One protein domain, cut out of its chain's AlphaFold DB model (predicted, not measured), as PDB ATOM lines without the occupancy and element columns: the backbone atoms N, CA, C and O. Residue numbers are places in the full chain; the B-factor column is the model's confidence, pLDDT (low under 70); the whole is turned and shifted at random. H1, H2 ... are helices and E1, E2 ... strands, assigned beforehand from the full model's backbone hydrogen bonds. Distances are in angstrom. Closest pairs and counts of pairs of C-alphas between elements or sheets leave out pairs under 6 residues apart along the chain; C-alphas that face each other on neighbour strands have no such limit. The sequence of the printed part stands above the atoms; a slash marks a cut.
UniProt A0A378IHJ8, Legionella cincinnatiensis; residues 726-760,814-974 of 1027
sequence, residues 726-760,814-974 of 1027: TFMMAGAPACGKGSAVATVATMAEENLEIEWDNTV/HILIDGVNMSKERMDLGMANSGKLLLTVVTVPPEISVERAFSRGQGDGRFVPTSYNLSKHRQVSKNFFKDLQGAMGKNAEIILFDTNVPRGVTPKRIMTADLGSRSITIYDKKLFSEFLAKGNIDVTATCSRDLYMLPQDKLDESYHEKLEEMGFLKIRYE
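This is residues 726 to 760 and 814 to 974 of the 1027 residues of a protein of Legionella cincinnatiensis (UniProt A0A378IHJ8). A twisted seven-stranded sheet forms the core of a three-layer body, with H2, H4 and H5 over one face and H1 alone over the other. H3 lies off the sheet and packs on H4 with its residues 846 to 850, while residues 937 to 958, a long stretch with no named element, lead round to H6 and the edge strand E7. The 196 printed residues, with six named helices and seven named strands, run E1 H1 E2 H2 E3 H3 H4 E4 E5 E6 H5 H6 E7; the mixed sheet has the order E2 E1 E3 E4 E5 E6 E7. The class is mixed, helices and strands; the whole is compact, with a radius of gyration of the C-alphas of 16.6 A and spans of 45 by 41 by 30 A.

Find C-alpha 726 at (200.499, 365.253, 197.054), where E1 begins, running to 730. Next come H1, residues 737 to 752, 20.6 A; E2, 814 to 818; H2, 824 to 834, 16.2 A; and E3, 836 to 843, 22.9 A. H3 spans 846 to 860, 20.7 A, and H4 866 to 886, 29.4 A, from (210.427, 337.286, 202.638). Then read E4, 892 to 898, 20.3 A; E5, 908 to 914, 18.5 A; E6, 919 to 922; H5, 925 to 936, 18.1 A; H6, 959 to 965; and E7, 970 to 973, ending at (185.833, 348.718, 181.088).

Look first at parallel E1 and E3, where N 728 and O 838 are 2.8 A apart, within hydrogen-bond range. E4, E5 and E6 form a meander, each strand the antiparallel neighbour of the one before; N 894 and O 913 are 2.8 A apart, N 912 and O 921 2.9 A. H1 is on the sheet at a height of 9.1 A; H2, on the opposite face, at 8.2 A. H4 and H5 touch at a steep tilt of 66 degrees, opposite ways, closest at the C-alphas of Lys 878 and Gly 935, 4.3 A. H6 only grazes the sheet with residues 960 to 964. Every O i to N i+4 pair is within range in H1, H3 and H6; H2 has 5 of 7, H4 15 of 17, H5 6 of 8.

The C-alphas farthest apart, of Gly 861 and Leu 969, are 47.8 A apart. Residues 761 to 813 are not printed; C-alphas 760 and 814 are 6.2 A apart across the cut. The link from H5 to H6 is long. Confidence is under 70 at residues 858 to 862, 903 to 904 and 949 to 957.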
ATOM      1  N   THR A 726     199.779 366.329 196.374       94.06
ATOM      2  CA  THR A 726     200.499 365.253 197.054       94.06
ATOM      3  C   THR A 726     200.531 364.020 196.163       94.06
ATOM      4  O   THR A 726     199.500 363.399 195.909       94.06
ATOM      5  N   PHE A 727     201.717 363.644 195.710       92.88
ATOM      6  CA  PHE A 727     201.989 362.394 195.018       92.88
ATOM      7  C   PHE A 727     202.249 361.311 196.059       92.88
ATOM      8  O   PHE A 727     203.150 361.432 196.884       92.88
ATOM      9  N   MET A 728     201.475 360.235 196.047       91.69
ATOM     10  CA  MET A 728     201.671 359.118 196.965       91.69
ATOM     11  C   MET A 728     201.953 357.848 196.179       91.69
ATOM     12  O   MET A 728     201.204 357.493 195.276       91.69
ATOM     13  N   MET A 729     203.006 357.134 196.553       89.88
ATOM     14  CA  MET A 729     203.337 355.827 196.003       89.88
ATOM     15  C   MET A 729     202.980 354.743 197.017       89.88
ATOM     16  O   MET A 729     203.271 354.873 198.208       89.88
ATOM     17  N   ALA A 730     202.374 353.656 196.545       90.50
ATOM     18  CA  ALA A 730     202.106 352.473 197.353       90.50
ATOM     19  C   ALA A 730     202.467 351.195 196.592       90.50
ATOM     20  O   ALA A 730     202.312 351.099 195.376       90.50
ATOM     21  N   GLY A 731     202.948 350.188 197.313       90.62
ATOM     22  CA  GLY A 731     203.332 348.903 196.745       90.62
ATOM     23  C   GLY A 731     204.401 348.220 197.585       90.62
ATOM     24  O   GLY A 731     205.246 348.878 198.205       90.62
ATOM     25  N   ALA A 732     204.390 346.890 197.586       90.44
ATOM     26  CA  ALA A 732     205.347 346.090 198.338       90.44
ATOM     27  C   ALA A 732     206.818 346.371 197.926       90.44
ATOM     28  O   ALA A 732     207.092 347.017 196.898       90.44
ATOM     29  N   PRO A 733     207.802 345.975 198.754       88.75
ATOM     30  CA  PRO A 733     209.215 346.074 198.401       88.75
ATOM     31  C   PRO A 733     209.524 345.476 197.019       88.75
ATOM     32  O   PRO A 733     208.938 344.486 196.600       88.75
ATOM     33  N   ALA A 734     210.434 346.111 196.277       87.38
ATOM     34  CA  ALA A 734     210.873 345.668 194.946       87.38
ATOM     35  C   ALA A 734     209.779 345.515 193.852       87.38
ATOM     36  O   ALA A 734     210.053 344.981 192.777       87.38
ATOM     37  N   CYS A 735     208.582 346.086 194.040       88.56
ATOM     38  CA  CYS A 735     207.517 346.150 193.022       88.56
ATOM     39  C   CYS A 735     207.696 347.264 191.973       88.56
ATOM     40  O   CYS A 735     206.720 347.735 191.402       88.56
ATOM     41  N   GLY A 736     208.917 347.756 191.746       83.25
ATOM     42  CA  GLY A 736     209.174 348.754 190.697       83.25
ATOM     43  C   GLY A 736     208.667 350.178 190.976       83.25
ATOM     44  O   GLY A 736     208.473 350.929 190.023       83.25
ATOM     45  N   LYS A 737     208.491 350.578 192.248       86.38
ATOM     46  CA  LYS A 737     208.071 351.948 192.631       86.38
ATOM     47  C   LYS A 737     208.913 353.044 191.975       86.38
ATOM     48  O   LYS A 737     208.342 353.972 191.423       86.38
ATOM     49  N   GLY A 738     210.241 352.894 191.938       79.62
ATOM     50  CA  GLY A 738     211.133 353.878 191.310       79.62
ATOM     51  C   GLY A 738     210.830 354.143 189.827       79.62
ATOM     52  O   GLY A 738     210.878 355.286 189.387       79.62
ATOM     53  N   SER A 739     210.429 353.120 189.062       76.38
ATOM     54  CA  SER A 739     210.006 353.303 187.664       76.38
ATOM     55  C   SER A 739     208.710 354.111 187.558       76.38
ATOM     56  O   SER A 739     208.542 354.917 186.643       76.38
ATOM     57  N   ALA A 740     207.791 353.906 188.502       78.81
ATOM     58  CA  ALA A 740     206.543 354.652 188.556       78.81
ATOM     59  C   ALA A 740     206.761 356.095 189.042       78.81
ATOM     60  O   ALA A 740     206.163 356.994 188.469       78.81
ATOM     61  N   VAL A 741     207.678 356.336 189.986       81.62
ATOM     62  CA  VAL A 741     208.090 357.690 190.400       81.62
ATOM     63  C   VAL A 741     208.629 358.484 189.213       81.62
ATOM     64  O   VAL A 741     208.172 359.594 188.990       81.62
ATOM     65  N   ALA A 742     209.523 357.906 188.402       79.25
ATOM     66  CA  ALA A 742     210.027 358.582 187.202       79.25
ATOM     67  C   ALA A 742     208.896 358.944 186.224       79.25
ATOM     68  O   ALA A 742     208.896 360.017 185.632       79.25
ATOM     69  N   THR A 743     207.903 358.062 186.095       77.81
ATOM     70  CA  THR A 743     206.728 358.321 185.260       77.81
ATOM     71  C   THR A 743     205.878 359.460 185.837       77.81
ATOM     72  O   THR A 743     205.486 360.357 185.097       77.81
ATOM     73  N   VAL A 744     205.623 359.455 187.149       81.19
ATOM     74  CA  VAL A 744     204.861 360.498 187.855       81.19
ATOM     75  C   VAL A 744     205.580 361.848 187.811       81.19
ATOM     76  O   VAL A 744     204.920 362.860 187.609       81.19
ATOM     77  N   ALA A 745     206.908 361.865 187.919       83.88
ATOM     78  CA  ALA A 745     207.719 363.074 187.812       83.88
ATOM     79  C   ALA A 745     207.535 363.751 186.449       83.88
ATOM     80  O   ALA A 745     207.129 364.905 186.372       83.88
ATOM     81  N   THR A 746     207.710 362.989 185.363       81.69
ATOM     82  CA  THR A 746     207.460 363.490 184.002       81.69
ATOM     83  C   THR A 746     206.013 363.955 183.827       81.69
ATOM     84  O   THR A 746     205.759 364.968 183.186       81.69
ATOM     85  N   MET A 747     205.038 363.248 184.412       76.00
ATOM     86  CA  MET A 747     203.635 363.671 184.358       76.00
ATOM     87  C   MET A 747     203.385 364.995 185.088       76.00
ATOM     88  O   MET A 747     202.582 365.789 184.596       76.00
ATOM     89  N   ALA A 748     204.016 365.198 186.247       86.06
ATOM     90  CA  ALA A 748     203.892 366.410 187.048       86.06
ATOM     91  C   ALA A 748     204.421 367.627 186.278       86.06
ATOM     92  O   ALA A 748     203.712 368.624 186.152       86.06
ATOM     93  N   GLU A 749     205.594 367.492 185.662       86.62
ATOM     94  CA  GLU A 749     206.200 368.546 184.843       86.62
ATOM     95  C   GLU A 749     205.369 368.838 183.584       86.62
ATOM     96  O   GLU A 749     205.040 369.987 183.300       86.62
ATOM     97  N   GLU A 750     204.978 367.801 182.833       83.25
ATOM     98  CA  GLU A 750     204.306 367.975 181.538       83.25
ATOM     99  C   GLU A 750     202.838 368.422 181.651       83.25
ATOM    100  O   GLU A 750     202.328 369.047 180.719       83.25
ATOM    101  N   ASN A 751     202.132 368.068 182.734       80.88
ATOM    102  CA  ASN A 751     200.674 368.254 182.824       80.88
ATOM    103  C   ASN A 751     200.203 369.100 184.010       80.88
ATOM    104  O   ASN A 751     199.067 369.571 183.975       80.88
ATOM    105  N   LEU A 752     201.018 369.249 185.056       83.69
ATOM    106  CA  LEU A 752     200.667 370.032 186.244       83.69
ATOM    107  C   LEU A 752     201.526 371.290 186.393       83.69
ATOM    108  O   LEU A 752     201.243 372.077 187.286       83.69
ATOM    109  N   GLU A 753     202.528 371.487 185.527       87.31
ATOM    110  CA  GLU A 753     203.491 372.597 185.610       87.31
ATOM    111  C   GLU A 753     204.214 372.639 186.975       87.31
ATOM    112  O   GLU A 753     204.595 373.701 187.456       87.31
ATOM    113  N   ILE A 754     204.403 371.470 187.602       90.00
ATOM    114  CA  ILE A 754     205.117 371.322 188.875       90.00
ATOM    115  C   ILE A 754     206.549 370.884 188.578       90.00
ATOM    116  O   ILE A 754     206.762 369.808 188.015       90.00
ATOM    117  N   GLU A 755     207.521 371.694 188.991       90.25
ATOM    118  CA  GLU A 755     208.939 371.331 188.943       90.25
ATOM    119  C   GLU A 755     209.229 370.230 189.979       90.25
ATOM    120  O   GLU A 755     208.846 370.321 191.150       90.25
ATOM    121  N   TRP A 756     209.858 369.134 189.550       89.44
ATOM    122  CA  TRP A 756     210.012 367.953 190.403       89.44
ATOM    123  C   TRP A 756     211.042 368.126 191.533       89.44
ATOM    124  O   TRP A 756     210.981 367.443 192.561       89.44
ATOM    125  N   ASP A 757     212.000 369.031 191.359       89.69
ATOM    126  CA  ASP A 757     212.943 369.493 192.389       89.69
ATOM    127  C   ASP A 757     212.274 370.375 193.462       89.69
ATOM    128  O   ASP A 757     212.783 370.491 194.580       89.69
ATOM    129  N   ASN A 758     211.088 370.906 193.156       91.12
ATOM    130  CA  ASN A 758     210.247 371.738 194.010       91.12
ATOM    131  C   ASN A 758     209.158 370.944 194.758       91.12
ATOM    132  O   ASN A 758     208.105 371.457 195.137       91.12
ATOM    133  N   THR A 759     209.390 369.648 194.949       92.19
ATOM    134  CA  THR A 759     208.505 368.745 195.689       92.19
ATOM    135  C   THR A 759     209.273 368.145 196.861       92.19
ATOM    136  O   THR A 759     210.370 367.620 196.674       92.19
ATOM    137  N   VAL A 760     208.692 368.166 198.067       92.69
ATOM    138  CA  VAL A 760     209.277 367.487 199.238       92.69
ATOM    139  C   VAL A 760     209.277 365.986 199.007       92.69
ATOM    140  O   VAL A 760     208.224 365.415 198.731       92.69
ATOM    141  N   HIS A 814     204.247 371.119 197.786       95.44
ATOM    142  CA  HIS A 814     203.995 369.859 197.080       95.44
ATOM    143  C   HIS A 814     204.740 368.710 197.776       95.44
ATOM    144  O   HIS A 814     205.865 368.882 198.250       95.44
ATOM    145  N   ILE A 815     204.118 367.530 197.857       94.25
ATOM    146  CA  ILE A 815     204.644 366.407 198.652       94.25
ATOM    147  C   ILE A 815     204.714 365.142 197.802       94.25
ATOM    148  O   ILE A 815     203.728 364.757 197.183       94.25
ATOM    149  N   LEU A 816     205.843 364.445 197.838       91.56
ATOM    150  CA  LEU A 816     205.999 363.059 197.426       91.56
ATOM    151  C   LEU A 816     206.113 362.168 198.667       91.56
ATOM    152  O   LEU A 816     207.049 362.264 199.460       91.56
ATOM    153  N   ILE A 817     205.159 361.255 198.795       88.56
ATOM    154  CA  ILE A 817     205.090 360.236 199.835       88.56
ATOM    155  C   ILE A 817     205.478 358.893 199.207       88.56
ATOM    156  O   ILE A 817     204.635 358.234 198.594       88.56
ATOM    157  N   ASP A 818     206.730 358.453 199.374       82.19
ATOM    158  CA  ASP A 818     207.140 357.096 198.978       82.19
ATOM    159  C   ASP A 818     206.854 356.105 200.117       82.19
ATOM    160  O   ASP A 818     207.553 356.021 201.131       82.19
ATOM    161  N   GLY A 819     205.740 355.385 199.987       77.31
ATOM    162  CA  GLY A 819     205.256 354.441 200.980       77.31
ATOM    163  C   GLY A 819     205.175 353.011 200.464       77.31
ATOM    164  O   GLY A 819     205.090 352.716 199.274       77.31
ATOM    165  N   VAL A 820     205.138 352.072 201.410       75.06
ATOM    166  CA  VAL A 820     204.763 350.685 201.103       75.06
ATOM    167  C   VAL A 820     203.240 350.517 201.112       75.06
ATOM    168  O   VAL A 820     202.704 349.795 200.277       75.06
ATOM    169  N   ASN A 821     202.542 351.216 202.013       78.81
ATOM    170  CA  ASN A 821     201.103 351.083 202.255       78.81
ATOM    171  C   ASN A 821     200.353 352.408 202.063       78.81
ATOM    172  O   ASN A 821     200.910 353.483 202.288       78.81
ATOM    173  N   MET A 822     199.055 352.303 201.777       79.94
ATOM    174  CA  MET A 822     198.093 353.410 201.756       79.94
ATOM    175  C   MET A 822     197.616 353.719 203.185       79.94
ATOM    176  O   MET A 822     196.531 353.333 203.600       79.94
ATOM    177  N   SER A 823     198.463 354.337 204.010       81.00
ATOM    178  CA  SER A 823     198.056 354.697 205.377       81.00
ATOM    179  C   SER A 823     197.047 355.844 205.360       81.00
ATOM    180  O   SER A 823     197.321 356.881 204.752       81.00
ATOM    181  N   LYS A 824     195.950 355.701 206.113       85.00
ATOM    182  CA  LYS A 824     194.928 356.743 206.287       85.00
ATOM    183  C   LYS A 824     195.528 358.105 206.655       85.00
ATOM    184  O   LYS A 824     195.156 359.096 206.050       85.00
ATOM    185  N   GLU A 825     196.472 358.142 207.592       85.69
ATOM    186  CA  GLU A 825     197.134 359.378 208.043       85.69
ATOM    187  C   GLU A 825     197.813 360.128 206.889       85.69
ATOM    188  O   GLU A 825     197.575 361.315 206.700       85.69
ATOM    189  N   ARG A 826     198.589 359.429 206.051       87.56
ATOM    190  CA  ARG A 826     199.252 360.030 204.878       87.56
ATOM    191  C   ARG A 826     198.265 360.452 203.790       87.56
ATOM    192  O   ARG A 826     198.475 361.469 203.137       87.56
ATOM    193  N   MET A 827     197.188 359.690 203.597       89.56
ATOM    194  CA  MET A 827     196.120 360.083 202.675       89.56
ATOM    195  C   MET A 827     195.414 361.352 203.167       89.56
ATOM    196  O   MET A 827     195.185 362.269 202.383       89.56
ATOM    197  N   ASP A 828     195.108 361.431 204.464       91.12
ATOM    198  CA  ASP A 828     194.508 362.614 205.079       91.12
ATOM    199  C   ASP A 828     195.456 363.825 204.996       91.12
ATOM    200  O   ASP A 828     194.996 364.901 204.623       91.12
ATOM    201  N   LEU A 829     196.769 363.653 205.205       91.25
ATOM    202  CA  LEU A 829     197.779 364.694 204.948       91.25
ATOM    203  C   LEU A 829     197.723 365.192 203.497       91.25
ATOM    204  O   LEU A 829     197.770 366.399 203.242       91.25
ATOM    205  N   GLY A 830     197.608 364.277 202.531       90.38
ATOM    206  CA  GLY A 830     197.565 364.620 201.110       90.38
ATOM    207  C   GLY A 830     196.310 365.384 200.683       90.38
ATOM    208  O   GLY A 830     196.379 366.200 199.770       90.38
ATOM    209  N   MET A 831     195.188 365.166 201.372       91.81
ATOM    210  CA  MET A 831     193.892 365.795 201.072       91.81
ATOM    211  C   MET A 831     193.531 366.961 202.007       91.81
ATOM    212  O   MET A 831     192.514 367.625 201.807       91.81
ATOM    213  N   ALA A 832     194.314 367.195 203.063       92.25
ATOM    214  CA  ALA A 832     194.077 368.280 204.007       92.25
ATOM    215  C   ALA A 832     194.131 369.653 203.316       92.25
ATOM    216  O   ALA A 832     194.870 369.848 202.346       92.25
ATOM    217  N   ASN A 833     193.340 370.600 203.828       90.25
ATOM    218  CA  ASN A 833     193.247 371.976 203.331       90.25
ATOM    219  C   ASN A 833     193.029 372.081 201.809       90.25
ATOM    220  O   ASN A 833     193.673 372.877 201.145       90.25
ATOM    221  N   SER A 834     192.100 371.280 201.271       89.69
ATOM    222  CA  SER A 834     191.712 371.255 199.846       89.69
ATOM    223  C   SER A 834     192.762 370.711 198.868       89.69
ATOM    224  O   SER A 834     192.501 370.696 197.664       89.69
ATOM    225  N   GLY A 835     193.889 370.194 199.367       92.12
ATOM    226  CA  GLY A 835     194.933 369.604 198.531       92.12
ATOM    227  C   GLY A 835     194.449 368.411 197.699       92.12
ATOM    228  O   GLY A 835     193.507 367.699 198.067       92.12
ATOM    229  N   LYS A 836     195.118 368.184 196.565       92.88
ATOM    230  CA  LYS A 836     194.864 367.053 195.666       92.88
ATOM    231  C   LYS A 836     195.795 365.886 195.985       92.88
ATOM    232  O   LYS A 836     197.015 366.044 195.974       92.88
ATOM    233  N   LEU A 837     195.238 364.692 196.181       93.69
ATOM    234  CA  LEU A 837     196.010 363.454 196.331       93.69
ATOM    235  C   LEU A 837     196.065 362.679 195.005       93.69
ATOM    236  O   LEU A 837     195.033 362.264 194.483       93.69
ATOM    237  N   LEU A 838     197.271 362.427 194.498       92.25
ATOM    238  CA  LEU A 838     197.541 361.548 193.360       92.25
ATOM    239  C   LEU A 838     198.222 360.271 193.856       92.25
ATOM    240  O   LEU A 838     199.431 360.239 194.079       92.25
ATOM    241  N   LEU A 839     197.444 359.209 194.045       91.88
ATOM    242  CA  LEU A 839     197.922 357.944 194.590       91.88
ATOM    243  C   LEU A 839     198.215 356.934 193.472       91.88
ATOM    244  O   LEU A 839     197.326 356.441 192.781       91.88
ATOM    245  N   THR A 840     199.481 356.569 193.338       92.06
ATOM    246  CA  THR A 840     199.957 355.556 192.401       92.06
ATOM    247  C   THR A 840     200.286 354.268 193.143       92.06
ATOM    248  O   THR A 840     201.231 354.190 193.931       92.06
ATOM    249  N   VAL A 841     199.515 353.223 192.865       92.88
ATOM    250  CA  VAL A 841     199.726 351.876 193.387       92.88
ATOM    251  C   VAL A 841     200.464 351.053 192.332       92.88
ATOM    252  O   VAL A 841     200.074 351.031 191.167       92.88
ATOM    253  N   VAL A 842     201.528 350.357 192.724       92.94
ATOM    254  CA  VAL A 842     202.274 349.451 191.840       92.94
ATOM    255  C   VAL A 842     202.202 348.013 192.328       92.94
ATOM    256  O   VAL A 842     202.229 347.735 193.530       92.94
ATOM    257  N   THR A 843     202.152 347.080 191.386       93.56
ATOM    258  CA  THR A 843     202.034 345.650 191.663       93.56
ATOM    259  C   THR A 843     202.885 344.828 190.691       93.56
ATOM    260  O   THR A 843     203.124 345.251 189.567       93.56
ATOM    261  N   VAL A 844     203.366 343.670 191.153       93.00
ATOM    262  CA  VAL A 844     204.020 342.598 190.369       93.00
ATOM    263  C   VAL A 844     203.723 341.255 191.034       93.00
ATOM    264  O   VAL A 844     203.405 341.269 192.230       93.00
ATOM    265  N   PRO A 845     203.825 340.108 190.343       91.06
ATOM    266  CA  PRO A 845     203.752 338.800 190.997       91.06
ATOM    267  C   PRO A 845     204.666 338.727 192.246       91.06
ATOM    268  O   PRO A 845     205.814 339.185 192.168       91.06
ATOM    269  N   PRO A 846     204.170 338.269 193.418       91.19
ATOM    270  CA  PRO A 846     204.929 338.318 194.673       91.19
ATOM    271  C   PRO A 846     206.280 337.596 194.613       91.19
ATOM    272  O   PRO A 846     207.261 338.114 195.138       91.19
ATOM    273  N   GLU A 847     206.353 336.464 193.919       87.00
ATOM    274  CA  GLU A 847     207.566 335.681 193.683       87.00
ATOM    275  C   GLU A 847     208.655 336.502 192.972       87.00
ATOM    276  O   GLU A 847     209.788 336.575 193.446       87.00
ATOM    277  N   ILE A 848     208.285 337.265 191.939       88.75
ATOM    278  CA  ILE A 848     209.203 338.171 191.230       88.75
ATOM    279  C   ILE A 848     209.688 339.285 192.168       88.75
ATOM    280  O   ILE A 848     210.841 339.711 192.114       88.75
ATOM    281  N   SER A 849     208.815 339.796 193.037       90.94
ATOM    282  CA  SER A 849     209.190 340.811 194.026       90.94
ATOM    283  C   SER A 849     210.151 340.260 195.086       90.94
ATOM    284  O   SER A 849     211.080 340.976 195.464       90.94
ATOM    285  N   VAL A 850     209.981 339.012 195.536       87.81
ATOM    286  CA  VAL A 850     210.915 338.328 196.449       87.81
ATOM    287  C   VAL A 850     212.291 338.195 195.796       87.81
ATOM    288  O   VAL A 850     213.280 338.652 196.368       87.81
ATOM    289  N   GLU A 851     212.353 337.699 194.561       84.94
ATOM    290  CA  GLU A 851     213.603 337.554 193.800       84.94
ATOM    291  C   GLU A 851     214.301 338.897 193.545       84.94
ATOM    292  O   GLU A 851     215.516 339.025 193.719       84.94
ATOM    293  N   ARG A 852     213.542 339.938 193.174       87.25
ATOM    294  CA  ARG A 852     214.079 341.294 192.971       87.25
ATOM    295  C   ARG A 852     214.588 341.905 194.275       87.25
ATOM    296  O   ARG A 852     215.635 342.550 194.267       87.25
ATOM    297  N   ALA A 853     213.860 341.734 195.380       85.50
ATOM    298  CA  ALA A 853     214.277 342.229 196.692       85.50
ATOM    299  C   ALA A 853     215.560 341.535 197.157       85.50
ATOM    300  O   ALA A 853     216.475 342.192 197.648       85.50
ATOM    301  N   PHE A 854     215.644 340.229 196.928       81.69
ATOM    302  CA  PHE A 854     216.818 339.433 197.220       81.69
ATOM    303  C   PHE A 854     218.032 339.840 196.362       81.69
ATOM    304  O   PHE A 854     219.099 340.138 196.899       81.69
ATOM    305  N   SER A 855     217.850 339.962 195.043       80.62
ATOM    306  CA  SER A 855     218.890 340.417 194.106       80.62
ATOM    307  C   SER A 855     219.400 341.819 194.446       80.62
ATOM    308  O   SER A 855     220.595 342.093 194.353       80.62
ATOM    309  N   ARG A 856     218.500 342.714 194.876       77.56
ATOM    310  CA  ARG A 856     218.875 344.037 195.385       77.56
ATOM    311  C   ARG A 856     219.747 343.908 196.632       77.56
ATOM    312  O   ARG A 856     220.826 344.493 196.642       77.56
ATOM    313  N   GLY A 857     219.335 343.088 197.600       73.56
ATOM    314  CA  GLY A 857     220.096 342.834 198.823       73.56
ATOM    315  C   GLY A 857     221.500 342.280 198.576       73.56
ATOM    316  O   GLY A 857     222.431 342.664 199.278       73.56
ATOM    317  N   GLN A 858     221.699 341.466 197.535       69.75
ATOM    318  CA  GLN A 858     223.039 341.020 197.118       69.75
ATOM    319  C   GLN A 858     223.928 342.173 196.623       69.75
ATOM    320  O   GLN A 858     225.139 342.163 196.840       69.75
ATOM    321  N   GLY A 859     223.338 343.174 195.965       66.25
ATOM    322  CA  GLY A 859     224.063 344.328 195.433       66.25
ATOM    323  C   GLY A 859     224.350 345.415 196.472       66.25
ATOM    324  O   GLY A 859     225.475 345.907 196.547       66.25
ATOM    325  N   ASP A 860     223.346 345.804 197.262       64.12
ATOM    326  CA  ASP A 860     223.421 346.931 198.206       64.12
ATOM    327  C   ASP A 860     223.582 346.506 199.682       64.12
ATOM    328  O   ASP A 860     223.804 347.350 200.551       64.12
ATOM    329  N   GLY A 861     223.530 345.201 199.973       61.09
ATOM    330  CA  GLY A 861     223.588 344.632 201.323       61.09
ATOM    331  C   GLY A 861     222.255 344.666 202.075       61.09
ATOM    332  O   GLY A 861     222.191 344.203 203.212       61.09
ATOM    333  N   ARG A 862     221.186 345.209 201.482       67.19
ATOM    334  CA  ARG A 862     219.895 345.413 202.139       67.19
ATOM    335  C   ARG A 862     218.915 344.300 201.792       67.19
ATOM    336  O   ARG A 862     218.127 344.396 200.851       67.19
ATOM    337  N   PHE A 863     218.906 343.266 202.618       74.94
ATOM    338  CA  PHE A 863     217.925 342.199 202.488       74.94
ATOM    339  C   PHE A 863     216.577 342.614 203.083       74.94
ATOM    340  O   PHE A 863     216.494 343.284 204.112       74.94
ATOM    341  N   VAL A 864     215.502 342.219 202.403       79.00
ATOM    342  CA  VAL A 864     214.129 342.378 202.884       79.00
ATOM    343  C   VAL A 864     213.629 340.990 203.272       79.00
ATOM    344  O   VAL A 864     213.647 340.113 202.409       79.00
ATOM    345  N   PRO A 865     213.163 340.775 204.515       80.88
ATOM    346  CA  PRO A 865     212.617 339.483 204.906       80.88
ATOM    347  C   PRO A 865     211.456 339.075 203.998       80.88
ATOM    348  O   PRO A 865     210.564 339.888 203.721       80.88
ATOM    349  N   THR A 866     211.441 337.817 203.563       84.50
ATOM    350  CA  THR A 866     210.427 337.286 202.638       84.50
ATOM    351  C   THR A 866     209.028 337.458 203.216       84.50
ATOM    352  O   THR A 866     208.160 338.046 202.573       84.50
ATOM    353  N   SER A 867     208.836 337.074 204.480       84.00
ATOM    354  CA  SER A 867     207.561 337.225 205.187       84.00
ATOM    355  C   SER A 867     207.098 338.680 205.262       84.00
ATOM    356  O   SER A 867     205.915 338.966 205.067       84.00
ATOM    357  N   TYR A 868     208.021 339.628 205.471       85.06
ATOM    358  CA  TYR A 868     207.705 341.051 205.422       85.06
ATOM    359  C   TYR A 868     207.258 341.454 204.017       85.06
ATOM    360  O   TYR A 868     206.190 342.048 203.879       85.06
ATOM    361  N   ASN A 869     208.006 341.092 202.974       88.62
ATOM    362  CA  ASN A 869     207.657 341.420 201.593       88.62
ATOM    363  C   ASN A 869     206.261 340.882 201.213       88.62
ATOM    364  O   ASN A 869     205.378 341.652 200.820       88.62
ATOM    365  N   LEU A 870     206.013 339.592 201.456       90.88
ATOM    366  CA  LEU A 870     204.720 338.942 201.225       90.88
ATOM    367  C   LEU A 870     203.595 339.584 202.043       90.88
ATOM    368  O   LEU A 870     202.507 339.837 201.518       90.88
ATOM    369  N   SER A 871     203.855 339.928 203.310       90.81
ATOM    370  CA  SER A 871     202.866 340.610 204.151       90.81
ATOM    371  C   SER A 871     202.432 341.951 203.568       90.81
ATOM    372  O   SER A 871     201.266 342.318 203.710       90.81
ATOM    373  N   LYS A 872     203.332 342.659 202.874       91.75
ATOM    374  CA  LYS A 872     203.038 343.945 202.238       91.75
ATOM    375  C   LYS A 872     202.258 343.786 200.945       91.75
ATOM    376  O   LYS A 872     201.307 344.539 200.755       91.75
ATOM    377  N   HIS A 873     202.555 342.775 200.126       92.38
ATOM    378  CA  HIS A 873     201.683 342.412 198.996       92.38
ATOM    379  C   HIS A 873     200.264 342.128 199.478       92.38
ATOM    380  O   HIS A 873     199.307 342.724 198.986       92.38
ATOM    381  N   ARG A 874     200.140 341.285 200.508       91.88
ATOM    382  CA  ARG A 874     198.849 340.949 201.103       91.88
ATOM    383  C   ARG A 874     198.125 342.174 201.640       91.88
ATOM    384  O   ARG A 874     196.936 342.335 201.392       91.88
ATOM    385  N   GLN A 875     198.824 343.024 202.389       91.25
ATOM    386  CA  GLN A 875     198.235 344.183 203.052       91.25
ATOM    387  C   GLN A 875     197.709 345.220 202.054       91.25
ATOM    388  O   GLN A 875     196.579 345.674 202.225       91.25
ATOM    389  N   VAL A 876     198.487 345.565 201.020       91.12
ATOM    390  CA  VAL A 876     198.079 346.545 199.996       91.12
ATOM    391  C   VAL A 876     196.809 346.082 199.284       91.12
ATOM    392  O   VAL A 876     195.861 346.853 199.173       91.12
ATOM    393  N   SER A 877     196.748 344.814 198.872       90.94
ATOM    394  CA  SER A 877     195.573 344.269 198.186       90.94
ATOM    395  C   SER A 877     194.374 344.070 199.112       90.94
ATOM    396  O   SER A 877     193.255 344.431 198.756       90.94
ATOM    397  N   LYS A 878     194.588 343.542 200.323       89.44
ATOM    398  CA  LYS A 878     193.513 343.283 201.295       89.44
ATOM    399  C   LYS A 878     192.839 344.567 201.776       89.44
ATOM    400  O   LYS A 878     191.631 344.567 202.002       89.44
ATOM    401  N   ASN A 879     193.604 345.645 201.942       89.00
ATOM    402  CA  ASN A 879     193.077 346.923 202.420       89.00
ATOM    403  C   ASN A 879     192.579 347.835 201.293       89.00
ATOM    404  O   ASN A 879     191.894 348.806 201.590       89.00
ATOM    405  N   PHE A 880     192.852 347.505 200.025       90.12
ATOM    406  CA  PHE A 880     192.586 348.369 198.875       90.12
ATOM    407  C   PHE A 880     191.187 349.002 198.898       90.12
ATOM    408  O   PHE A 880     191.067 350.222 198.945       90.12
ATOM    409  N   PHE A 881     190.122 348.196 198.970       89.38
ATOM    410  CA  PHE A 881     188.751 348.720 198.997       89.38
ATOM    411  C   PHE A 881     188.433 349.564 200.236       89.38
ATOM    412  O   PHE A 881     187.736 350.571 200.127       89.38
ATOM    413  N   LYS A 882     188.963 349.195 201.407       88.75
ATOM    414  CA  LYS A 882     188.785 349.973 202.640       88.75
ATOM    415  C   LYS A 882     189.417 351.361 202.503       88.75
ATOM    416  O   LYS A 882     188.804 352.354 202.894       88.75
ATOM    417  N   ASP A 883     190.617 351.424 201.935       87.62
ATOM    418  CA  ASP A 883     191.364 352.669 201.767       87.62
ATOM    419  C   ASP A 883     190.704 353.562 200.696       87.62
ATOM    420  O   ASP A 883     190.516 354.758 200.923       87.62
ATOM    421  N   LEU A 884     190.220 352.968 199.594       87.69
ATOM    422  CA  LEU A 884     189.376 353.649 198.601       87.69
ATOM    423  C   LEU A 884     188.115 354.252 199.232       87.69
ATOM    424  O   LEU A 884     187.786 355.413 198.990       87.69
ATOM    425  N   GLN A 885     187.404 353.475 200.052       87.88
ATOM    426  CA  GLN A 885     186.169 353.920 200.692       87.88
ATOM    427  C   GLN A 885     186.418 355.098 201.644       87.88
ATOM    428  O   GLN A 885     185.637 356.047 201.662       87.88
ATOM    429  N   GLY A 886     187.527 355.079 202.393       85.62
ATOM    430  CA  GLY A 886     187.918 356.171 203.295       85.62
ATOM    431  C   GLY A 886     188.242 357.496 202.590       85.62
ATOM    432  O   GLY A 886     188.228 358.556 203.229       85.62
ATOM    433  N   ALA A 887     188.509 357.451 201.283       87.56
ATOM    434  CA  ALA A 887     188.769 358.618 200.446       87.56
ATOM    435  C   ALA A 887     187.641 358.930 199.443       87.56
ATOM    436  O   ALA A 887     187.745 359.885 198.674       87.56
ATOM    437  N   MET A 888     186.536 358.181 199.479       90.38
ATOM    438  CA  MET A 888     185.393 358.394 198.592       90.38
ATOM    439  C   MET A 888     184.786 359.793 198.777       90.38
ATOM    440  O   MET A 888     184.500 360.221 199.895       90.38
ATOM    441  N   GLY A 889     184.559 360.507 197.672       87.88
ATOM    442  CA  GLY A 889     184.049 361.880 197.663       87.88
ATOM    443  C   GLY A 889     185.080 362.962 198.009       87.88
ATOM    444  O   GLY A 889     184.699 364.127 198.085       87.88
ATOM    445  N   LYS A 890     186.353 362.607 198.225       90.69
ATOM    446  CA  LYS A 890     187.455 363.560 198.437       90.69
ATOM    447  C   LYS A 890     188.217 363.827 197.128       90.69
ATOM    448  O   LYS A 890     188.056 363.090 196.157       90.69
ATOM    449  N   ASN A 891     189.059 364.864 197.113       92.12
ATOM    450  CA  ASN A 891     189.907 365.234 195.970       92.12
ATOM    451  C   ASN A 891     191.113 364.282 195.832       92.12
ATOM    452  O   ASN A 891     192.255 364.635 196.137       92.12
ATOM    453  N   ALA A 892     190.831 363.038 195.449       92.81
ATOM    454  CA  ALA A 892     191.817 361.980 195.317       92.81
ATOM    455  C   ALA A 892     191.627 361.193 194.018       92.81
ATOM    456  O   ALA A 892     190.526 360.742 193.692       92.81
ATOM    457  N   GLU A 893     192.736 360.976 193.322       91.81
ATOM    458  CA  GLU A 893     192.818 360.165 192.113       91.81
ATOM    459  C   GLU A 893     193.788 359.012 192.332       91.81
ATOM    460  O   GLU A 893     194.802 359.144 193.022       91.81
ATOM    461  N   ILE A 894     193.459 357.862 191.755       92.44
ATOM    462  CA  ILE A 894     194.167 356.610 191.991       92.44
ATOM    463  C   ILE A 894     194.494 355.948 190.668       92.44
ATOM    464  O   ILE A 894     193.630 355.818 189.799       92.44
ATOM    465  N   ILE A 895     195.728 355.472 190.540       91.56
ATOM    466  CA  ILE A 895     196.196 354.707 189.387       91.56
ATOM    467  C   ILE A 895     196.859 353.426 189.886       91.56
ATOM    468  O   ILE A 895     197.730 353.482 190.749       91.56
ATOM    469  N   LEU A 896     196.468 352.273 189.338       93.44
ATOM    470  CA  LEU A 896     197.130 350.990 189.594       93.44
ATOM    471  C   LEU A 896     197.938 350.574 188.364       93.44
ATOM    472  O   LEU A 896     197.375 350.443 187.274       93.44
ATOM    473  N   PHE A 897     199.229 350.312 188.553       92.38
ATOM    474  CA  PHE A 897     200.140 349.839 187.515       92.38
ATOM    475  C   PHE A 897     200.686 348.441 187.805       92.38
ATOM    476  O   PHE A 897     201.107 348.153 188.925       92.38
ATOM    477  N   ASP A 898     200.780 347.619 186.764       91.06
ATOM    478  CA  ASP A 898     201.654 346.450 186.728       91.06
ATOM    479  C   ASP A 898     203.042 346.860 186.219       91.06
ATOM    480  O   ASP A 898     203.204 347.349 185.095       91.06
ATOM    481  N   THR A 899     204.057 346.665 187.058       89.44
ATOM    482  CA  THR A 899     205.457 346.964 186.723       89.44
ATOM    483  C   THR A 899     206.244 345.705 186.348       89.44
ATOM    484  O   THR A 899     207.481 345.735 186.282       89.44
ATOM    485  N   ASN A 900     205.564 344.588 186.069       89.19
ATOM    486  CA  ASN A 900     206.169 343.393 185.491       89.19
ATOM    487  C   ASN A 900     206.442 343.580 183.987       89.19
ATOM    488  O   ASN A 900     205.954 342.857 183.122       89.19
ATOM    489  N   VAL A 901     207.228 344.609 183.685       82.00
ATOM    490  CA  VAL A 901     207.682 344.989 182.351       82.00
ATOM    491  C   VAL A 901     209.210 345.121 182.357       82.00
ATOM    492  O   VAL A 901     209.803 345.319 183.426       82.00
ATOM    493  N   PRO A 902     209.884 345.010 181.198       74.69
ATOM    494  CA  PRO A 902     211.322 345.238 181.116       74.69
ATOM    495  C   PRO A 902     211.723 346.625 181.639       74.69
ATOM    496  O   PRO A 902     210.961 347.590 181.564       74.69
ATOM    497  N   ARG A 903     212.949 346.745 182.159       67.56
ATOM    498  CA  ARG A 903     213.464 348.015 182.689       67.56
ATOM    499  C   ARG A 903     213.435 349.104 181.610       67.56
ATOM    500  O   ARG A 903     213.897 348.881 180.497       67.56
ATOM    501  N   GLY A 904     212.924 350.285 181.962       68.62
ATOM    502  CA  GLY A 904     212.790 351.423 181.043       68.62
ATOM    503  C   GLY A 904     211.532 351.393 180.168       68.62
ATOM    504  O   GLY A 904     211.301 352.341 179.423       68.62
ATOM    505  N   VAL A 905     210.707 350.346 180.265       76.62
ATOM    506  CA  VAL A 905     209.389 350.290 179.620       76.62
ATOM    507  C   VAL A 905     208.339 350.879 180.560       76.62
ATOM    508  O   VAL A 905     208.374 350.638 181.769       76.62
ATOM    509  N   THR A 906     207.398 351.646 180.006       74.12
ATOM    510  CA  THR A 906     206.277 352.216 180.761       74.12
ATOM    511  C   THR A 906     205.447 351.101 181.415       74.12
ATOM    512  O   THR A 906     205.086 350.141 180.726       74.12
ATOM    513  N   PRO A 907     205.131 351.201 182.719       84.94
ATOM    514  CA  PRO A 907     204.264 350.241 183.399       84.94
ATOM    515  C   PRO A 907     202.893 350.095 182.725       84.94
ATOM    516  O   PRO A 907     202.337 351.070 182.216       84.94
ATOM    517  N   LYS A 908     202.327 348.883 182.751       87.56
ATOM    518  CA  LYS A 908     200.988 348.618 182.205       87.56
ATOM    519  C   LYS A 908     199.931 349.125 183.170       87.56
ATOM    520  O   LYS A 908     199.993 348.842 184.366       87.56
ATOM    521  N   ARG A 909     198.943 349.858 182.672       88.69
ATOM    522  CA  ARG A 909     197.882 350.413 183.512       88.69
ATOM    523  C   ARG A 909     196.784 349.375 183.721       88.69
ATOM    524  O   ARG A 909     196.236 348.854 182.759       88.69
ATOM    525  N   ILE A 910     196.447 349.102 184.979       93.12
ATOM    526  CA  ILE A 910     195.399 348.145 185.355       93.12
ATOM    527  C   ILE A 910     194.068 348.867 185.570       93.12
ATOM    528  O   ILE A 910     193.036 348.428 185.065       93.12
ATOM    529  N   MET A 911     194.072 349.974 186.317       93.81
ATOM    530  CA  MET A 911     192.867 350.758 186.602       93.81
ATOM    531  C   MET A 911     193.193 352.223 186.904       93.81
ATOM    532  O   MET A 911     194.303 352.545 187.336       93.81
ATOM    533  N   THR A 912     192.200 353.093 186.733       93.38
ATOM    534  CA  THR A 912     192.212 354.484 187.214       93.38
ATOM    535  C   THR A 912     190.893 354.825 187.891       93.38
ATOM    536  O   THR A 912     189.842 354.442 187.378       93.38
ATOM    537  N   ALA A 913     190.926 355.539 189.010       92.75
ATOM    538  CA  ALA A 913     189.736 355.981 189.724       92.75
ATOM    539  C   ALA A 913     189.864 357.448 190.128       92.75
ATOM    540  O   ALA A 913     190.918 357.877 190.582       92.75
ATOM    541  N   ASP A 914     188.771 358.183 189.996       93.56
ATOM    542  CA  ASP A 914     188.583 359.507 190.575       93.56
ATOM    543  C   ASP A 914     187.507 359.373 191.652       93.56
ATOM    544  O   ASP A 914     186.340 359.055 191.380       93.56
ATOM    545  N   LEU A 915     187.927 359.558 192.900       92.38
ATOM    546  CA  LEU A 915     187.073 359.370 194.065       92.38
ATOM    547  C   LEU A 915     186.135 360.556 194.291       92.38
ATOM    548  O   LEU A 915     185.077 360.373 194.899       92.38
ATOM    549  N   GLY A 916     186.472 361.739 193.776       90.81
ATOM    550  CA  GLY A 916     185.626 362.926 193.828       90.81
ATOM    551  C   GLY A 916     184.425 362.778 192.899       90.81
ATOM    552  O   GLY A 916     183.276 362.898 193.335       90.81
ATOM    553  N   SER A 917     184.672 362.416 191.634       91.38
ATOM    554  CA  SER A 917     183.605 362.137 190.657       91.38
ATOM    555  C   SER A 917     182.970 360.750 190.800       91.38
ATOM    556  O   SER A 917     181.983 360.448 190.118       91.38
ATOM    557  N   ARG A 918     183.510 359.913 191.697       93.06
ATOM    558  CA  ARG A 918     183.091 358.526 191.949       93.06
ATOM    559  C   ARG A 918     183.076 357.696 190.669       93.06
ATOM    560  O   ARG A 918     182.115 356.968 190.387       93.06
ATOM    561  N   SER A 919     184.131 357.830 189.875       94.31
ATOM    562  CA  SER A 919     184.299 357.113 188.616       94.31
ATOM    563  C   SER A 919     185.528 356.211 188.649       94.31
ATOM    564  O   SER A 919     186.548 356.544 189.243       94.31
ATOM    565  N   ILE A 920     185.421 355.041 188.024       94.25
ATOM    566  CA  ILE A 920     186.508 354.071 187.904       94.25
ATOM    567  C   ILE A 920     186.512 353.467 186.502       94.25
ATOM    568  O   ILE A 920     185.466 353.157 185.930       94.25
ATOM    569  N   THR A 921     187.705 353.313 185.938       94.62
ATOM    570  CA  THR A 921     187.948 352.648 184.657       94.62
ATOM    571  C   THR A 921     188.936 351.511 184.876       94.62
ATOM    572  O   THR A 921     190.023 351.731 185.409       94.62
ATOM    573  N   ILE A 922     188.549 350.299 184.484       94.12
ATOM    574  CA  ILE A 922     189.369 349.089 184.568       94.12
ATOM    575  C   ILE A 922     189.851 348.752 183.156       94.12
ATOM    576  O   ILE A 922     189.036 348.562 182.252       94.12
ATOM    577  N   TYR A 923     191.171 348.689 182.994       93.69
ATOM    578  CA  TYR A 923     191.848 348.472 181.716       93.69
ATOM    579  C   TYR A 923     192.254 347.014 181.480       93.69
ATOM    580  O   TYR A 923     192.258 346.536 180.348       93.69
ATOM    581  N   ASP A 924     192.576 346.292 182.558       91.00
ATOM    582  CA  ASP A 924     192.903 344.867 182.520       91.00
ATOM    583  C   ASP A 924     192.199 344.143 183.674       91.00
ATOM    584  O   ASP A 924     192.608 344.205 184.836       91.00
ATOM    585  N   LYS A 925     191.100 343.457 183.344       90.25
ATOM    586  CA  LYS A 925     190.276 342.723 184.316       90.25
ATOM    587  C   LYS A 925     191.045 341.595 184.998       90.25
ATOM    588  O   LYS A 925     190.815 341.336 186.180       90.25
ATOM    589  N   LYS A 926     191.932 340.925 184.256       88.38
ATOM    590  CA  LYS A 926     192.698 339.783 184.753       88.38
ATOM    591  C   LYS A 926     193.720 340.268 185.774       88.38
ATOM    592  O   LYS A 926     193.692 339.807 186.911       88.38
ATOM    593  N   LEU A 927     194.533 341.262 185.415       90.44
ATOM    594  CA  LEU A 927     195.526 341.834 186.327       90.44
ATOM    595  C   LEU A 927     194.881 342.506 187.548       90.44
ATOM    596  O   LEU A 927     195.442 342.448 188.642       90.44
ATOM    597  N   PHE A 928     193.696 343.113 187.400       92.44
ATOM    598  CA  PHE A 928     192.965 343.669 188.542       92.44
ATOM    599  C   PHE A 928     192.513 342.578 189.517       92.44
ATOM    600  O   PHE A 928     192.732 342.699 190.722       92.44
ATOM    601  N   SER A 929     191.948 341.481 189.007       89.00
ATOM    602  CA  SER A 929     191.551 340.337 189.835       89.00
ATOM    603  C   SER A 929     192.761 339.665 190.502       89.00
ATOM    604  O   SER A 929     192.739 339.417 191.706       89.00
ATOM    605  N   GLU A 930     193.861 339.467 189.769       88.69
ATOM    606  CA  GLU A 930     195.119 338.930 190.310       88.69
ATOM    607  C   GLU A 930     195.714 339.825 191.402       88.69
ATOM    608  O   GLU A 930     196.216 339.327 192.412       88.69
ATOM    609  N   PHE A 931     195.642 341.150 191.240       92.19
ATOM    610  CA  PHE A 931     196.031 342.093 192.284       92.19
ATOM    611  C   PHE A 931     195.198 341.890 193.552       92.19
ATOM    612  O   PHE A 931     195.780 341.778 194.631       92.19
ATOM    613  N   LEU A 932     193.870 341.794 193.445       90.69
ATOM    614  CA  LEU A 932     192.988 341.587 194.599       90.69
ATOM    615  C   LEU A 932     193.224 340.225 195.271       90.69
ATOM    616  O   LEU A 932     193.257 340.145 196.501       90.69
ATOM    617  N   ALA A 933     193.483 339.175 194.486       87.88
ATOM    618  CA  ALA A 933     193.749 337.823 194.978       87.88
ATOM    619  C   ALA A 933     194.961 337.745 195.924       87.88
ATOM    620  O   ALA A 933     195.002 336.890 196.811       87.88
ATOM    621  N   LYS A 934     195.917 338.683 195.823       90.75
ATOM    622  CA  LYS A 934     197.065 338.781 196.750       90.75
ATOM    623  C   LYS A 934     196.654 339.003 198.203       90.75
ATOM    624  O   LYS A 934     197.433 338.698 199.103       90.75
ATOM    625  N   GLY A 935     195.424 339.454 198.463       88.12
ATOM    626  CA  GLY A 935     194.855 339.498 199.812       88.12
ATOM    627  C   GLY A 935     194.847 338.140 200.540       88.12
ATOM    628  O   GLY A 935     194.767 338.126 201.770       88.12
ATOM    629  N   ASN A 936     195.004 337.031 199.803       88.12
ATOM    630  CA  ASN A 936     195.002 335.650 200.300       88.12
ATOM    631  C   ASN A 936     196.391 334.973 200.297       88.12
ATOM    632  O   ASN A 936     196.472 333.751 200.419       88.12
ATOM    633  N   ILE A 937     197.478 335.740 200.145       88.94
ATOM    634  CA  ILE A 937     198.849 335.206 200.220       88.94
ATOM    635  C   ILE A 937     199.123 334.595 201.604       88.94
ATOM    636  O   ILE A 937     198.818 335.204 202.642       88.94
ATOM    637  N   ASP A 938     199.767 333.429 201.615       87.44
ATOM    638  CA  ASP A 938     200.430 332.901 202.798       87.44
ATOM    639  C   ASP A 938     201.759 333.636 203.012       87.44
ATOM    640  O   ASP A 938     202.707 333.530 202.239       87.44
ATOM    641  N   VAL A 939     201.833 334.419 204.088       87.25
ATOM    642  CA  VAL A 939     203.040 335.189 204.436       87.25
ATOM    643  C   VAL A 939     204.136 334.329 205.060       87.25
ATOM    644  O   VAL A 939     205.232 334.832 205.304       87.25
ATOM    645  N   THR A 940     203.824 333.069 205.364       84.38
ATOM    646  CA  THR A 940     204.760 332.070 205.884       84.38
ATOM    647  C   THR A 940     205.299 331.149 204.792       84.38
ATOM    648  O   THR A 940     206.143 330.309 205.092       84.38
ATOM    649  N   ALA A 941     204.865 331.338 203.538       81.44
ATOM    650  CA  ALA A 941     205.342 330.567 202.401       81.44
ATOM    651  C   ALA A 941     206.868 330.654 202.265       81.44
ATOM    652  O   ALA A 941     207.453 331.742 202.256       81.44
ATOM    653  N   THR A 942     207.497 329.490 202.127       78.50
ATOM    654  CA  THR A 942     208.943 329.328 201.929       78.50
ATOM    655  C   THR A 942     209.299 328.968 200.486       78.50
ATOM    656  O   THR A 942     210.472 328.803 200.171       78.50
ATOM    657  N   CYS A 943     208.309 328.856 199.598       79.69
ATOM    658  CA  CYS A 943     208.502 328.696 198.163       79.69
ATOM    659  C   CYS A 943     207.298 329.249 197.382       79.69
ATOM    660  O   CYS A 943     206.232 329.502 197.949       79.69
ATOM    661  N   SER A 944     207.443 329.408 196.064       81.44
ATOM    662  CA  SER A 944     206.383 329.950 195.202       81.44
ATOM    663  C   SER A 944     205.138 329.061 195.113       81.44
ATOM    664  O   SER A 944     204.037 329.580 194.929       81.44
ATOM    665  N   ARG A 945     205.282 327.738 195.270       79.56
ATOM    666  CA  ARG A 945     204.164 326.781 195.174       79.56
ATOM    667  C   ARG A 945     203.166 326.916 196.326       79.56
ATOM    668  O   ARG A 945     201.979 326.698 196.112       79.56
ATOM    669  N   ASP A 946     203.634 327.342 197.497       81.06
ATOM    670  CA  ASP A 946     202.821 327.487 198.713       81.06
ATOM    671  C   ASP A 946     202.311 328.926 198.920       81.06
ATOM    672  O   ASP A 946     201.734 329.258 199.953       81.06
ATOM    673  N   LEU A 947     202.538 329.814 197.943       81.62
ATOM    674  CA  LEU A 947     202.324 331.255 198.085       81.62
ATOM    675  C   LEU A 947     200.863 331.639 198.357       81.62
ATOM    676  O   LEU A 947     200.602 332.633 199.037       81.62
ATOM    677  N   TYR A 948     199.903 330.892 197.817       77.69
ATOM    678  CA  TYR A 948     198.481 331.196 197.945       77.69
ATOM    679  C   TYR A 948     197.774 330.137 198.789       77.69
ATOM    680  O   TYR A 948     197.816 328.950 198.482       77.69
ATOM    681  N   MET A 949     197.033 330.582 199.810       67.69
ATOM    682  CA  MET A 949     196.231 329.691 200.663       67.69
ATOM    683  C   MET A 949     195.015 329.083 199.936       67.69
ATOM    684  O   MET A 949     194.346 328.201 200.470       67.69
ATOM    685  N   LEU A 950     194.698 329.579 198.736       65.19
ATOM    686  CA  LEU A 950     193.605 329.132 197.873       65.19
ATOM    687  C   LEU A 950     194.098 329.085 196.412       65.19
ATOM    688  O   LEU A 950     194.928 329.918 196.051       65.19
ATOM    689  N   PRO A 951     193.578 328.181 195.558       59.34
ATOM    690  CA  PRO A 951     193.958 328.110 194.143       59.34
ATOM    691  C   PRO A 951     193.758 329.450 193.414       59.34
ATOM    692  O   PRO A 951     192.721 330.101 193.573       59.34
ATOM    693  N   GLN A 952     194.752 329.851 192.613       53.28
ATOM    694  CA  GLN A 952     194.817 331.130 191.881       53.28
ATOM    695  C   GLN A 952     193.740 331.246 190.782       53.28
ATOM    696  O   GLN A 952     193.381 332.332 190.335       53.28
ATOM    697  N   ASP A 953     193.206 330.105 190.366       49.97
ATOM    698  CA  ASP A 953     192.362 329.869 189.200       49.97
ATOM    699  C   ASP A 953     190.892 330.290 189.379       49.97
ATOM    700  O   ASP A 953     190.094 330.189 188.444       49.97
ATOM    701  N   LYS A 954     190.526 330.868 190.530       49.78
ATOM    702  CA  LYS A 954     189.267 331.611 190.673       49.78
ATOM    703  C   LYS A 954     189.527 333.109 190.548       49.78
ATOM    704  O   LYS A 954     189.788 333.781 191.543       49.78
ATOM    705  N   LEU A 955     189.399 333.627 189.324       53.66
ATOM    706  CA  LEU A 955     189.176 335.055 189.085       53.66
ATOM    707  C   LEU A 955     187.979 335.494 189.941       53.66
ATOM    708  O   LEU A 955     186.844 335.092 189.679       53.66
ATOM    709  N   ASP A 956     188.229 336.280 190.990       62.16
ATOM    710  CA  ASP A 956     187.157 336.880 191.777       62.16
ATOM    711  C   ASP A 956     186.577 338.046 190.973       62.16
ATOM    712  O   ASP A 956     187.014 339.181 191.121       62.16
ATOM    713  N   GLU A 957     185.631 337.772 190.076       65.38
ATOM    714  CA  GLU A 957     184.904 338.815 189.340       65.38
ATOM    715  C   GLU A 957     183.854 339.535 190.216       65.38
ATOM    716  O   GLU A 957     183.266 340.523 189.773       65.38
ATOM    717  N   SER A 958     183.666 339.131 191.487       73.94
ATOM    718  CA  SER A 958     182.737 339.802 192.420       73.94
ATOM    719  C   SER A 958     183.181 341.212 192.823       73.94
ATOM    720  O   SER A 958     182.443 341.929 193.500       73.94
ATOM    721  N   TYR A 959     184.373 341.662 192.407       85.69
ATOM    722  CA  TYR A 959     184.800 343.038 192.659       85.69
ATOM    723  C   TYR A 959     183.871 344.072 192.019       85.69
ATOM    724  O   TYR A 959     183.832 345.199 192.504       85.69
ATOM    725  N   HIS A 960     183.139 343.732 190.951       87.38
ATOM    726  CA  HIS A 960     182.222 344.681 190.322       87.38
ATOM    727  C   HIS A 960     181.100 345.092 191.281       87.38
ATOM    728  O   HIS A 960     180.915 346.283 191.510       87.38
ATOM    729  N   GLU A 961     180.442 344.113 191.908       87.06
ATOM    730  CA  GLU A 961     179.397 344.343 192.914       87.06
ATOM    731  C   GLU A 961     179.954 345.142 194.100       87.06
ATOM    732  O   GLU A 961     179.360 346.131 194.518       87.06
ATOM    733  N   LYS A 962     181.165 344.808 194.573       88.19
ATOM    734  CA  LYS A 962     181.840 345.569 195.642       88.19
ATOM    735  C   LYS A 962     182.080 347.034 195.259       88.19
ATOM    736  O   LYS A 962     181.921 347.916 196.098       88.19
ATOM    737  N   LEU A 963     182.468 347.317 194.012       90.31
ATOM    738  CA  LEU A 963     182.658 348.692 193.534       90.31
ATOM    739  C   LEU A 963     181.330 349.467 193.505       90.31
ATOM    740  O   LEU A 963     181.304 350.640 193.886       90.31
ATOM    741  N   GLU A 964     180.235 348.824 193.097       88.81
ATOM    742  CA  GLU A 964     178.894 349.419 193.148       88.81
ATOM    743  C   GLU A 964     178.453 349.689 194.595       88.81
ATOM    744  O   GLU A 964     178.043 350.807 194.914       88.81
ATOM    745  N   GLU A 965     178.622 348.717 195.496       89.00
ATOM    746  CA  GLU A 965     178.322 348.844 196.931       89.00
ATOM    747  C   GLU A 965     179.125 349.967 197.606       89.00
ATOM    748  O   GLU A 965     178.614 350.672 198.478       89.00
ATOM    749  N   MET A 966     180.372 350.181 197.181       86.25
ATOM    750  CA  MET A 966     181.217 351.279 197.659       86.25
ATOM    751  C   MET A 966     180.750 352.664 197.191       86.25
ATOM    752  O   MET A 966     181.228 353.676 197.712       86.25
ATOM    753  N   GLY A 967     179.826 352.730 196.228       85.56
ATOM    754  CA  GLY A 967     179.235 353.972 195.741       85.56
ATOM    755  C   GLY A 967     179.913 354.570 194.509       85.56
ATOM    756  O   GLY A 967     179.729 355.766 194.255       85.56
ATOM    757  N   PHE A 968     180.675 353.782 193.736       90.00
ATOM    758  CA  PHE A 968     181.093 354.205 192.398       90.00
ATOM    759  C   PHE A 968     179.864 354.341 191.493       90.00
ATOM    760  O   PHE A 968     179.076 353.416 191.335       90.00
ATOM    761  N   LEU A 969     179.704 355.512 190.875       88.69
ATOM    762  CA  LEU A 969     178.549 355.833 190.028       88.69
ATOM    763  C   LEU A 969     178.800 355.513 188.552       88.69
ATOM    764  O   LEU A 969     177.863 355.403 187.762       88.69
ATOM    765  N   LYS A 970     180.073 355.435 188.155       89.81
ATOM    766  CA  LYS A 970     180.502 355.199 186.774       89.81
ATOM    767  C   LYS A 970     181.634 354.178 186.766       89.81
ATOM    768  O   LYS A 970     182.780 354.547 187.007       89.81
ATOM    769  N   ILE A 971     181.312 352.925 186.458       91.75
ATOM    770  CA  ILE A 971     182.291 351.845 186.280       91.75
ATOM    771  C   ILE A 971     182.437 351.577 184.780       91.75
ATOM    772  O   ILE A 971     181.460 351.256 184.104       91.75
ATOM    773  N   ARG A 972     183.647 351.745 184.241       92.25
ATOM    774  CA  ARG A 972     183.963 351.523 182.823       92.25
ATOM    775  C   ARG A 972     184.979 350.406 182.657       92.25
ATOM    776  O   ARG A 972     185.868 350.233 183.486       92.25
ATOM    777  N   TYR A 973     184.865 349.707 181.536       90.38
ATOM    778  CA  TYR A 973     185.833 348.718 181.088       90.38
ATOM    779  C   TYR A 973     186.344 349.145 179.718       90.38
ATOM    780  O   TYR A 973     185.558 349.270 178.779       90.38
ATOM    781  N   GLU A 974     187.638 349.406 179.622       89.00
ATOM    782  CA  GLU A 974     188.305 349.849 178.396       89.00
ATOM    783  C   GLU A 974     189.512 348.939 178.144       89.00
ATOM    784  O   GLU A 974     190.038 348.359 179.081       89.00
TER     785      GLU A 974